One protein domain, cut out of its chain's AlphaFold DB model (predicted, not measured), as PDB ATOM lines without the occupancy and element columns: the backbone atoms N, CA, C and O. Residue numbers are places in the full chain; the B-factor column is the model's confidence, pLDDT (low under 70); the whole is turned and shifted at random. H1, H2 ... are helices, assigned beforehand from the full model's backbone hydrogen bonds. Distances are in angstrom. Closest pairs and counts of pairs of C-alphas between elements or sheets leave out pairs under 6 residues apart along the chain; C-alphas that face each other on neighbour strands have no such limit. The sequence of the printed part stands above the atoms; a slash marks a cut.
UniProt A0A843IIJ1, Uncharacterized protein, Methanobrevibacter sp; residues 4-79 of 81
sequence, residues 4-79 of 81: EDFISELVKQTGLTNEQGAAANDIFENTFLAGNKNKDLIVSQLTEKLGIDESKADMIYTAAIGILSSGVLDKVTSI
ATOM      1  N   GLU A   4      39.316  -6.145  29.889       86.81
ATOM      2  CA  GLU A   4      38.673  -4.826  29.828       86.81
ATOM      3  C   GLU A   4      39.649  -3.726  29.394       86.81
ATOM      4  O   GLU A   4      39.314  -2.914  28.533       86.81
ATOM      5  N   ASP A   5      40.877  -3.752  29.913       87.62
ATOM      6  CA  ASP A   5      41.962  -2.849  29.525       87.62
ATOM      7  C   ASP A   5      42.291  -3.002  28.036       87.62
ATOM      8  O   ASP A   5      42.463  -2.007  27.333       87.62
ATOM      9  N   PHE A   6      42.354  -4.246  27.543       88.81
ATOM     10  CA  PHE A   6      42.618  -4.520  26.131       88.81
ATOM     11  C   PHE A   6      41.510  -3.964  25.237       88.81
ATOM     12  O   PHE A   6      41.799  -3.244  24.283       88.81
ATOM     13  N   ILE A   7      40.244  -4.257  25.558       91.50
ATOM     14  CA  ILE A   7      39.089  -3.769  24.792       91.50
ATOM     15  C   ILE A   7      39.058  -2.239  24.795       91.50
ATOM     16  O   ILE A   7      38.887  -1.636  23.739       91.50
ATOM     17  N   SER A   8      39.250  -1.617  25.958       91.50
ATOM     18  CA  SER A   8      39.233  -0.160  26.118       91.50
ATOM     19  C   SER A   8      40.320   0.517  25.279       91.50
ATOM     20  O   SER A   8      40.043   1.457  24.530       91.50
ATOM     21  N   GLU A   9      41.549   0.004  25.332       91.19
ATOM     22  CA  GLU A   9      42.664   0.557  24.565       91.19
ATOM     23  C   GLU A   9      42.487   0.307  23.057       91.19
ATOM     24  O   GLU A   9      42.736   1.202  22.245       91.19
ATOM     25  N   LEU A  10      41.972  -0.863  22.669       91.38
ATOM     26  CA  LEU A  10      41.673  -1.186  21.276       91.38
ATOM     27  C   LEU A  10      40.602  -0.249  20.712       91.38
ATOM     28  O   LEU A  10      40.799   0.332  19.646       91.38
ATOM     29  N   VAL A  11      39.499  -0.052  21.437       93.44
ATOM     30  CA  VAL A  11      38.417   0.885  21.090       93.44
ATOM     31  C   VAL A  11      38.961   2.299  20.920       93.44
ATOM     32  O   VAL A  11      38.705   2.941  19.901       93.44
ATOM     33  N   LYS A  12      39.782   2.761  21.864       92.81
ATOM     34  CA  LYS A  12      40.389   4.094  21.836       92.81
ATOM     35  C   LYS A  12      41.299   4.309  20.624       92.81
ATOM     36  O   LYS A  12      41.252   5.380  20.024       92.81
ATOM     37  N   GLN A  13      42.113   3.321  20.251       91.81
ATOM     38  CA  GLN A  13      43.051   3.443  19.127       91.81
ATOM     39  C   GLN A  13      42.381   3.277  17.761       91.81
ATOM     40  O   GLN A  13      42.857   3.820  16.764       91.81
ATOM     41  N   THR A  14      41.282   2.528  17.697       89.94
ATOM     42  CA  THR A  14      40.651   2.152  16.425       89.94
ATOM     43  C   THR A  14      39.348   2.893  16.142       89.94
ATOM     44  O   THR A  14      38.880   2.877  15.001       89.94
ATOM     45  N   GLY A  15      38.766   3.564  17.138       90.94
ATOM     46  CA  GLY A  15      37.464   4.224  17.035       90.94
ATOM     47  C   GLY A  15      36.294   3.246  16.894       90.94
ATOM     48  O   GLY A  15      35.257   3.622  16.356       90.94
ATOM     49  N   LEU A  16      36.476   1.988  17.309       90.75
ATOM     50  CA  LEU A  16      35.403   0.994  17.365       90.75
ATOM     51  C   LEU A  16      34.377   1.352  18.445       90.75
ATOM     52  O   LEU A  16      34.668   2.089  19.383       90.75
ATOM     53  N   THR A  17      33.177   0.790  18.356       92.81
ATOM     54  CA  THR A  17      32.260   0.770  19.503       92.81
ATOM     55  C   THR A  17      32.713  -0.266  20.536       92.81
ATOM     56  O   THR A  17      33.469  -1.186  20.222       92.81
ATOM     57  N   ASN A  18      32.212  -0.171  21.771       89.25
ATOM     58  CA  ASN A  18      32.504  -1.167  22.810       89.25
ATOM     59  C   ASN A  18      32.080  -2.589  22.402       89.25
ATOM     60  O   ASN A  18      32.800  -3.546  22.676       89.25
ATOM     61  N   GLU A  19      30.949  -2.733  21.704       91.81
ATOM     62  CA  GLU A  19      30.485  -4.028  21.187       91.81
ATOM     63  C   GLU A  19      31.445  -4.598  20.138       91.81
ATOM     64  O   GLU A  19      31.803  -5.775  20.186       91.81
ATOM     65  N   GLN A  20      31.922  -3.753  19.222       91.94
ATOM     66  CA  GLN A  20      32.907  -4.150  18.222       91.94
ATOM     67  C   GLN A  20      34.261  -4.499  18.853       91.94
ATOM     68  O   GLN A  20      34.894  -5.471  18.448       91.94
ATOM     69  N   GLY A  21      34.695  -3.745  19.866       92.56
ATOM     70  CA  GLY A  21      35.908  -4.042  20.627       92.56
ATOM     71  C   GLY A  21      35.830  -5.393  21.344       92.56
ATOM     72  O   GLY A  21      36.789  -6.162  21.303       92.56
ATOM     73  N   ALA A  22      34.678  -5.722  21.935       92.94
ATOM     74  CA  ALA A  22      34.446  -7.024  22.558       92.94
ATOM     75  C   ALA A  22      34.477  -8.169  21.532       92.94
ATOM     76  O   ALA A  22      35.165  -9.166  21.745       92.94
ATOM     77  N   ALA A  23      33.810  -8.003  20.384       93.62
ATOM     78  CA  ALA A  23      33.834  -8.995  19.310       93.62
ATOM     79  C   ALA A  23      35.245  -9.199  18.731       93.62
ATOM     80  O   ALA A  23      35.650 -10.334  18.477       93.62
ATOM     81  N   ALA A  24      36.014  -8.118  18.567       91.88
ATOM     82  CA  ALA A  24      37.412  -8.186  18.154       91.88
ATOM     83  C   ALA A  24      38.264  -8.932  19.192       91.88
ATOM     84  O   ALA A  24      39.022  -9.827  18.823       91.88
ATOM     85  N   ASN A  25      38.108  -8.629  20.485       91.56
ATOM     86  CA  ASN A  25      38.792  -9.352  21.560       91.56
ATOM     87  C   ASN A  25      38.517 -10.854  21.508       91.56
ATOM     88  O   ASN A  25      39.454 -11.635  21.615       91.56
ATOM     89  N   ASP A  26      37.266 -11.267  21.314       91.88
ATOM     90  CA  ASP A  26      36.928 -12.690  21.248       91.88
ATOM     91  C   ASP A  26      37.584 -13.381  20.036       91.88
ATOM     92  O   ASP A  26      37.987 -14.541  20.130       91.88
ATOM     93  N   ILE A  27      37.749 -12.682  18.905       91.50
ATOM     94  CA  ILE A  27      38.514 -13.189  17.751       91.50
ATOM     95  C   ILE A  27      39.975 -13.396  18.145       91.50
ATOM     96  O   ILE A  27      40.505 -14.490  17.940       91.50
ATOM     97  N   PHE A  28      40.609 -12.377  18.737       88.75
ATOM     98  CA  PHE A  28      42.002 -12.453  19.173       88.75
ATOM     99  C   PHE A  28      42.199 -13.546  20.225       88.75
ATOM    100  O   PHE A  28      43.085 -14.374  20.062       88.75
ATOM    101  N   GLU A  29      41.366 -13.626  21.261       86.75
ATOM    102  CA  GLU A  29      41.442 -14.699  22.258       86.75
ATOM    103  C   GLU A  29      41.364 -16.072  21.589       86.75
ATOM    104  O   GLU A  29      42.250 -16.895  21.801       86.75
ATOM    105  N   ASN A  30      40.388 -16.310  20.709       86.31
ATOM    106  CA  ASN A  30      40.248 -17.607  20.042       86.31
ATOM    107  C   ASN A  30      41.449 -17.957  19.151       86.31
ATOM    108  O   ASN A  30      41.941 -19.086  19.196       86.31
ATOM    109  N   THR A  31      41.957 -17.010  18.358       82.50
ATOM    110  CA  THR A  31      43.107 -17.263  17.466       82.50
ATOM    111  C   THR A  31      44.415 -17.418  18.234       82.50
ATOM    112  O   THR A  31      45.171 -18.355  17.971       82.50
ATOM    113  N   PHE A  32      44.667 -16.577  19.239       77.69
ATOM    114  CA  PHE A  32      45.858 -16.677  20.080       77.69
ATOM    115  C   PHE A  32      45.850 -17.923  20.974       77.69
ATOM    116  O   PHE A  32      46.897 -18.559  21.102       77.69
ATOM    117  N   LEU A  33      44.705 -18.311  21.550       70.62
ATOM    118  CA  LEU A  33      44.568 -19.558  22.317       70.62
ATOM    119  C   LEU A  33      44.773 -20.791  21.434       70.62
ATOM    120  O   LEU A  33      45.381 -21.763  21.872       70.62
ATOM    121  N   ALA A  34      44.345 -20.732  20.171       73.56
ATOM    122  CA  ALA A  34      44.626 -21.765  19.177       73.56
ATOM    123  C   ALA A  34      46.097 -21.777  18.701       73.56
ATOM    124  O   ALA A  34      46.454 -22.571  17.832       73.56
ATOM    125  N   GLY A  35      46.956 -20.891  19.225       72.44
ATOM    126  CA  GLY A  35      48.353 -20.746  18.803       72.44
ATOM    127  C   GLY A  35      48.516 -20.173  17.392       72.44
ATOM    128  O   GLY A  35      49.625 -20.147  16.860       72.44
ATOM    129  N   ASN A  36      47.430 -19.701  16.780       72.56
ATOM    130  CA  ASN A  36      47.400 -19.233  15.407       72.56
ATOM    131  C   ASN A  36      47.497 -17.706  15.365       72.56
ATOM    132  O   ASN A  36      46.523 -16.993  15.576       72.56
ATOM    133  N   LYS A  37      48.698 -17.200  15.073       75.25
ATOM    134  CA  LYS A  37      48.972 -15.758  14.939       75.25
ATOM    135  C   LYS A  37      48.882 -15.268  13.492       75.25
ATOM    136  O   LYS A  37      49.440 -14.219  13.172       75.25
ATOM    137  N   ASN A  38      48.244 -16.040  12.609       86.81
ATOM    138  CA  ASN A  38      48.147 -15.687  11.202       86.81
ATOM    139  C   ASN A  38      47.317 -14.405  11.035       86.81
ATOM    140  O   ASN A  38      46.120 -14.381  11.328       86.81
ATOM    141  N   LYS A  39      47.987 -13.351  10.560       89.31
ATOM    142  CA  LYS A  39      47.397 -12.041  10.302       89.31
ATOM    143  C   LYS A  39      46.209 -12.140   9.353       89.31
ATOM    144  O   LYS A  39      45.143 -11.648   9.699       89.31
ATOM    145  N   ASP A  40      46.368 -12.821   8.221       90.56
ATOM    146  CA  ASP A  40      45.348 -12.883   7.170       90.56
ATOM    147  C   ASP A  40      44.063 -13.547   7.679       90.56
ATOM    148  O   ASP A  40      42.958 -13.082   7.408       90.56
ATOM    149  N   LEU A  41      44.204 -14.590   8.505       90.88
ATOM    150  CA  LEU A  41      43.063 -15.256   9.133       90.88
ATOM    151  C   LEU A  41      42.322 -14.322  10.095       90.88
ATOM    152  O   LEU A  41      41.094 -14.281  10.092       90.88
ATOM    153  N   ILE A  42      43.058 -13.591  10.931       91.50
ATOM    154  CA  ILE A  42      42.460 -12.679  11.911       91.50
ATOM    155  C   ILE A  42      41.796 -11.500  11.201       91.50
ATOM    156  O   ILE A  42      40.677 -11.139  11.548       91.50
ATOM    157  N   VAL A  43      42.448 -10.934  10.185       94.19
ATOM    158  CA  VAL A  43      41.893  -9.859   9.354       94.19
ATOM    159  C   VAL A  43      40.608 -10.325   8.671       94.19
ATOM    160  O   VAL A  43      39.604  -9.629   8.779       94.19
ATOM    161  N   SER A  44      40.587 -11.523   8.078       93.88
ATOM    162  CA  SER A  44      39.367 -12.111   7.499       93.88
ATOM    163  C   SER A  44      38.254 -12.269   8.535       93.88
ATOM    164  O   SER A  44      37.116 -11.883   8.296       93.88
ATOM    165  N   GLN A  45      38.564 -12.782   9.727       93.56
ATOM    166  CA  GLN A  45      37.549 -12.919  10.773       93.56
ATOM    167  C   GLN A  45      37.022 -11.562  11.240       93.56
ATOM    168  O   GLN A  45      35.831 -11.439  11.509       93.56
ATOM    169  N   LEU A  46      37.881 -10.544  11.332       93.94
ATOM    170  CA  LEU A  46      37.487  -9.184  11.690       93.94
ATOM    171  C   LEU A  46      36.565  -8.576  10.628       93.94
ATOM    172  O   LEU A  46      35.535  -8.018  11.000       93.94
ATOM    173  N   THR A  47      36.882  -8.705   9.336       94.62
ATOM    174  CA  THR A  47      36.012  -8.199   8.258       94.62
ATOM    175  C   THR A  47      34.658  -8.907   8.259       94.62
ATOM    176  O   THR A  47      33.625  -8.237   8.236       94.62
ATOM    177  N   GLU A  48      34.638 -10.236   8.391       93.75
ATOM    178  CA  GLU A  48      33.411 -11.043   8.409       93.75
ATOM    179  C   GLU A  48      32.532 -10.776   9.641       93.75
ATOM    180  O   GLU A  48      31.317 -10.619   9.514       93.75
ATOM    181  N   LYS A  49      33.118 -10.705  10.845       92.00
ATOM    182  CA  LYS A  49      32.367 -10.510  12.101       92.00
ATOM    183  C   LYS A  49      31.913  -9.077  12.324       92.00
ATOM    184  O   LYS A  49      30.850  -8.876  12.907       92.00
ATOM    185  N   LEU A  50      32.739  -8.100  11.958       91.25
ATOM    186  CA  LEU A  50      32.478  -6.688  12.248       91.25
ATOM    187  C   LEU A  50      31.835  -5.960  11.063       91.25
ATOM    188  O   LEU A  50      31.391  -4.827  11.238       91.25
ATOM    189  N   GLY A  51      31.778  -6.586   9.880       92.19
ATOM    190  CA  GLY A  51      31.238  -5.971   8.667       92.19
ATOM    191  C   GLY A  51      32.049  -4.756   8.209       92.19
ATOM    192  O   GLY A  51      31.479  -3.789   7.707       92.19
ATOM    193  N   ILE A  52      33.361  -4.779   8.441       91.88
ATOM    194  CA  ILE A  52      34.297  -3.693   8.119       91.88
ATOM    195  C   ILE A  52      35.146  -4.049   6.899       91.88
ATOM    196  O   ILE A  52      35.290  -5.220   6.548       91.88
ATOM    197  N   ASP A  53      35.743  -3.040   6.271       94.19
ATOM    198  CA  ASP A  53      36.693  -3.251   5.186       94.19
ATOM    199  C   ASP A  53      38.038  -3.811   5.679       94.19
ATOM    200  O   ASP A  53      38.405  -3.715   6.854       94.19
ATOM    201  N   GLU A  54      38.787  -4.394   4.746       92.94
ATOM    202  CA  GLU A  54      40.082  -5.017   5.018       92.94
ATOM    203  C   GLU A  54      41.112  -4.018   5.559       92.94
ATOM    204  O   GLU A  54      41.850  -4.349   6.483       92.94
ATOM    205  N   SER A  55      41.121  -2.771   5.073       94.06
ATOM    206  CA  SER A  55      42.039  -1.743   5.577       94.06
ATOM    207  C   SER A  55      41.756  -1.418   7.044       94.06
ATOM    208  O   SER A  55      42.687  -1.218   7.829       94.06
ATOM    209  N   LYS A  56      40.482  -1.367   7.432       92.69
ATOM    210  CA  LYS A  56      40.066  -1.151   8.815       92.69
ATOM    211  C   LYS A  56      40.407  -2.354   9.689       92.69
ATOM    212  O   LYS A  56      40.905  -2.162  10.798       92.69
ATOM    213  N   ALA A  57      40.188  -3.569   9.197       94.38
ATOM    214  CA  ALA A  57      40.565  -4.797   9.892       94.38
ATOM    215  C   ALA A  57      42.085  -4.906  10.102       94.38
ATOM    216  O   ALA A  57      42.527  -5.259  11.197       94.38
ATOM    217  N   ASP A  58      42.891  -4.518   9.112       94.69
ATOM    218  CA  ASP A  58      44.355  -4.480   9.206       94.69
ATOM    219  C   ASP A  58      44.841  -3.499  10.283       94.69
ATOM    220  O   ASP A  58      45.724  -3.809  11.092       94.69
ATOM    221  N   MET A  59      44.202  -2.329  10.350       94.12
ATOM    222  CA  MET A  59      44.471  -1.323  11.374       94.12
ATOM    223  C   MET A  59      44.147  -1.852  12.779       94.12
ATOM    224  O   MET A  59      44.937  -1.663  13.704       94.12
ATOM    225  N   ILE A  60      43.011  -2.543  12.939       93.81
ATOM    226  CA  ILE A  60      42.601  -3.162  14.211       93.81
ATOM    227  C   ILE A  60      43.583  -4.258  14.619       93.81
ATOM    228  O   ILE A  60      44.001  -4.292  15.775       93.81
ATOM    229  N   TYR A  61      43.996  -5.115  13.683       93.19
ATOM    230  CA  TYR A  61      45.025  -6.124  13.924       93.19
ATOM    231  C   TYR A  61      46.322  -5.484  14.419       93.19
ATOM    232  O   TYR A  61      46.846  -5.865  15.464       93.19
ATOM    233  N   THR A  62      46.819  -4.476  13.708       92.44
ATOM    234  CA  THR A  62      48.078  -3.806  14.052       92.44
ATOM    235  C   THR A  62      48.009  -3.153  15.434       92.44
ATOM    236  O   THR A  62      48.928  -3.329  16.238       92.44
ATOM    237  N   ALA A  63      46.905  -2.467  15.749       92.38
ATOM    238  CA  ALA A  63      46.671  -1.892  17.072       92.38
ATOM    239  C   ALA A  63      46.648  -2.976  18.162       92.38
ATOM    240  O   ALA A  63      47.364  -2.869  19.156       92.38
ATOM    241  N   ALA A  64      45.903  -4.064  17.949       89.81
ATOM    242  CA  ALA A  64      45.819  -5.179  18.886       89.81
ATOM    243  C   ALA A  64      47.187  -5.816  19.167       89.81
ATOM    244  O   ALA A  64      47.544  -6.015  20.328       89.81
ATOM    245  N   ILE A  65      47.992  -6.089  18.133       88.81
ATOM    246  CA  ILE A  65      49.354  -6.610  18.307       88.81
ATOM    247  C   ILE A  65      50.228  -5.622  19.081       88.81
ATOM    248  O   ILE A  65      50.986  -6.048  19.954       88.81
ATOM    249  N   GLY A  66      50.121  -4.322  18.800       89.00
ATOM    250  CA  GLY A  66      50.839  -3.277  19.531       89.00
ATOM    251  C   GLY A  66      50.495  -3.269  21.021       89.00
ATOM    252  O   GLY A  66      51.398  -3.298  21.854       89.00
ATOM    253  N   ILE A  67      49.203  -3.318  21.351       87.81
ATOM    254  CA  ILE A  67      48.682  -3.349  22.727       87.81
ATOM    255  C   ILE A  67      49.118  -4.629  23.461       87.81
ATOM    256  O   ILE A  67      49.554  -4.586  24.611       87.81
ATOM    257  N   LEU A  68      49.037  -5.787  22.801       81.31
ATOM    258  CA  LEU A  68      49.489  -7.055  23.381       81.31
ATOM    259  C   LEU A  68      51.003  -7.050  23.609       81.31
ATOM    260  O   LEU A  68      51.475  -7.512  24.646       81.31
ATOM    261  N   SER A  69      51.768  -6.499  22.667       81.56
ATOM    262  CA  SER A  69      53.228  -6.423  22.761       81.56
ATOM    263  C   SER A  69      53.679  -5.455  23.854       81.56
ATOM    264  O   SER A  69      54.602  -5.787  24.596       81.56
ATOM    265  N   SER A  70      53.017  -4.304  24.015       78.62
ATOM    266  CA  SER A  70      53.298  -3.364  25.109       78.62
ATOM    267  C   SER A  70      52.917  -3.952  26.468       78.62
ATOM    268  O   SER A  70      53.718  -3.915  27.398       78.62
ATOM    269  N   GLY A  71      51.762  -4.617  26.564       69.06
ATOM    270  CA  GLY A  71      51.338  -5.314  27.778       69.06
ATOM    271  C   GLY A  71      52.241  -6.492  28.174       69.06
ATOM    272  O   GLY A  71      52.313  -6.837  29.358       69.06
ATOM    273  N   VAL A  72      52.937  -7.114  27.214       58.38
ATOM    274  CA  VAL A  72      54.001  -8.106  27.463       58.38
ATOM    275  C   VAL A  72      55.300  -7.420  27.887       58.38
ATOM    276  O   VAL A  72      55.917  -7.864  28.852       58.38
ATOM    277  N   LEU A  73      55.698  -6.331  27.227       55.00
ATOM    278  CA  LEU A  73      56.885  -5.539  27.577       55.00
ATOM    279  C   LEU A  73      56.823  -4.998  29.011       55.00
ATOM    280  O   LEU A  73      57.814  -5.103  29.734       55.00
ATOM    281  N   ASP A  74      55.669  -4.510  29.466       57.72
ATOM    282  CA  ASP A  74      55.479  -4.062  30.855       57.72
ATOM    283  C   ASP A  74      55.630  -5.215  31.857       57.72
ATOM    284  O   ASP A  74      56.265  -5.073  32.904       57.72
ATOM    285  N   LYS A  75      55.114  -6.404  31.525       55.69
ATOM    286  CA  LYS A  75      55.306  -7.595  32.365       55.69
ATOM    287  C   LYS A  75      56.761  -8.051  32.395       55.69
ATOM    288  O   LYS A  75      57.220  -8.450  33.455       55.69
ATOM    289  N   VAL A  76      57.473  -7.993  31.269       52.19
ATOM    290  CA  VAL A  76      58.880  -8.410  31.145       52.19
ATOM    291  C   VAL A  76      59.820  -7.429  31.847       52.19
ATOM    292  O   VAL A  76      60.710  -7.846  32.580       52.19
ATOM    293  N   THR A  77      59.611  -6.123  31.695       50.34
ATOM    294  CA  THR A  77      60.419  -5.102  32.386       50.34
ATOM    295  C   THR A  77      60.233  -5.129  33.904       50.34
ATOM    296  O   THR A  77      61.189  -4.868  34.630       50.34
ATOM    297  N   SER A  78      59.054  -5.521  34.398       52.94
ATOM    298  CA  SER A  78      58.800  -5.701  35.834       52.94
ATOM    299  C   SER A  78      59.548  -6.881  36.472       52.94
ATOM    300  O   SER A  78      59.643  -6.912  37.692       52.94
ATOM    301  N   ILE A  79      60.047  -7.850  35.694       54.62
ATOM    302  CA  ILE A  79      60.825  -8.999  36.208       54.62
ATOM    303  C   ILE A  79      62.323  -8.675  36.295       54.62
ATOM    304  O   ILE A  79      63.072  -9.362  36.982       54.62
TER     305      ILE A  79
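What this domain is: This is residues 4 to 79 of the 81 residues of an uncharacterized protein of Methanobrevibacter sp (UniProt A0A843IIJ1). Four helices join in a ring, mostly crossed: H1 and H3 lie on opposite sides of a compact body, and H2 and H4 cross between them. H4 is the longest helix and runs past the body, where residues 72 to 79 stick out as an arm. The printed part has 76 residues with four named helices, in the order H1, H2, H3, H4, and no named strand; the class is all helix. The whole is compact, with a radius of gyration of the C-alphas of 12.1 A, and elongated, spanning 40 by 25 by 18 A.

How they stand to each other: Look first at H1, residues 4 to 14, which touches residues 18 to 25 of H2, residues 18 to 33; their closest C-alphas, of Ile 7 and Gly 21, are 5.2 A apart. These two run opposite ways at a steep tilt of 68 degrees, only just short of about perpendicular. H2 forms a helical hairpin with H3, residues 39 to 50, at a shallow tilt of 34 degrees, only just short of steep; their closest C-alphas, of Gln 20 and Leu 50, are 6.5 A apart. H3 touches residues 54 to 61 of H4, residues 54 to 77, at a steep tilt of 63 degrees, opposite ways, with the closest C-alphas, of Val 43 and Ala 57, 5.3 A apart. Residues 59 to 68 of H4 touch H1 at a steep tilt of 45 degrees, opposite ways; the closest C-alphas, of Thr 14 and Ile 60, are 6.1 A apart. H2 and H4 are near each other, while H1 and H3 are apart. Every O i to N i+4 pair is within hydrogen-bond range in H1, H2 and H3, and 19 of 20 are in H4.

Where its parts are: Find C-alpha 4 at (38.673, -4.826, 29.828); from there H1 runs 15.2 A to Thr 14. H2 runs 22.0 A from Asn 18 to Leu 33, and H3 16.0 A from Lys 39 to Leu 50. H4 runs 34.1 A from C-alpha 54 at (40.082, -5.017, 5.018) to C-alpha 77 at (60.419, -5.102, 32.386).

The domain as a whole: The C-alphas farthest apart, of Gly 51 and Ile 79, are 40.5 A apart. The printed part has no cut, and the three links are tight. Look in the B-factor column for the model's low confidence: residues 71 to 79 have a pLDDT under 70.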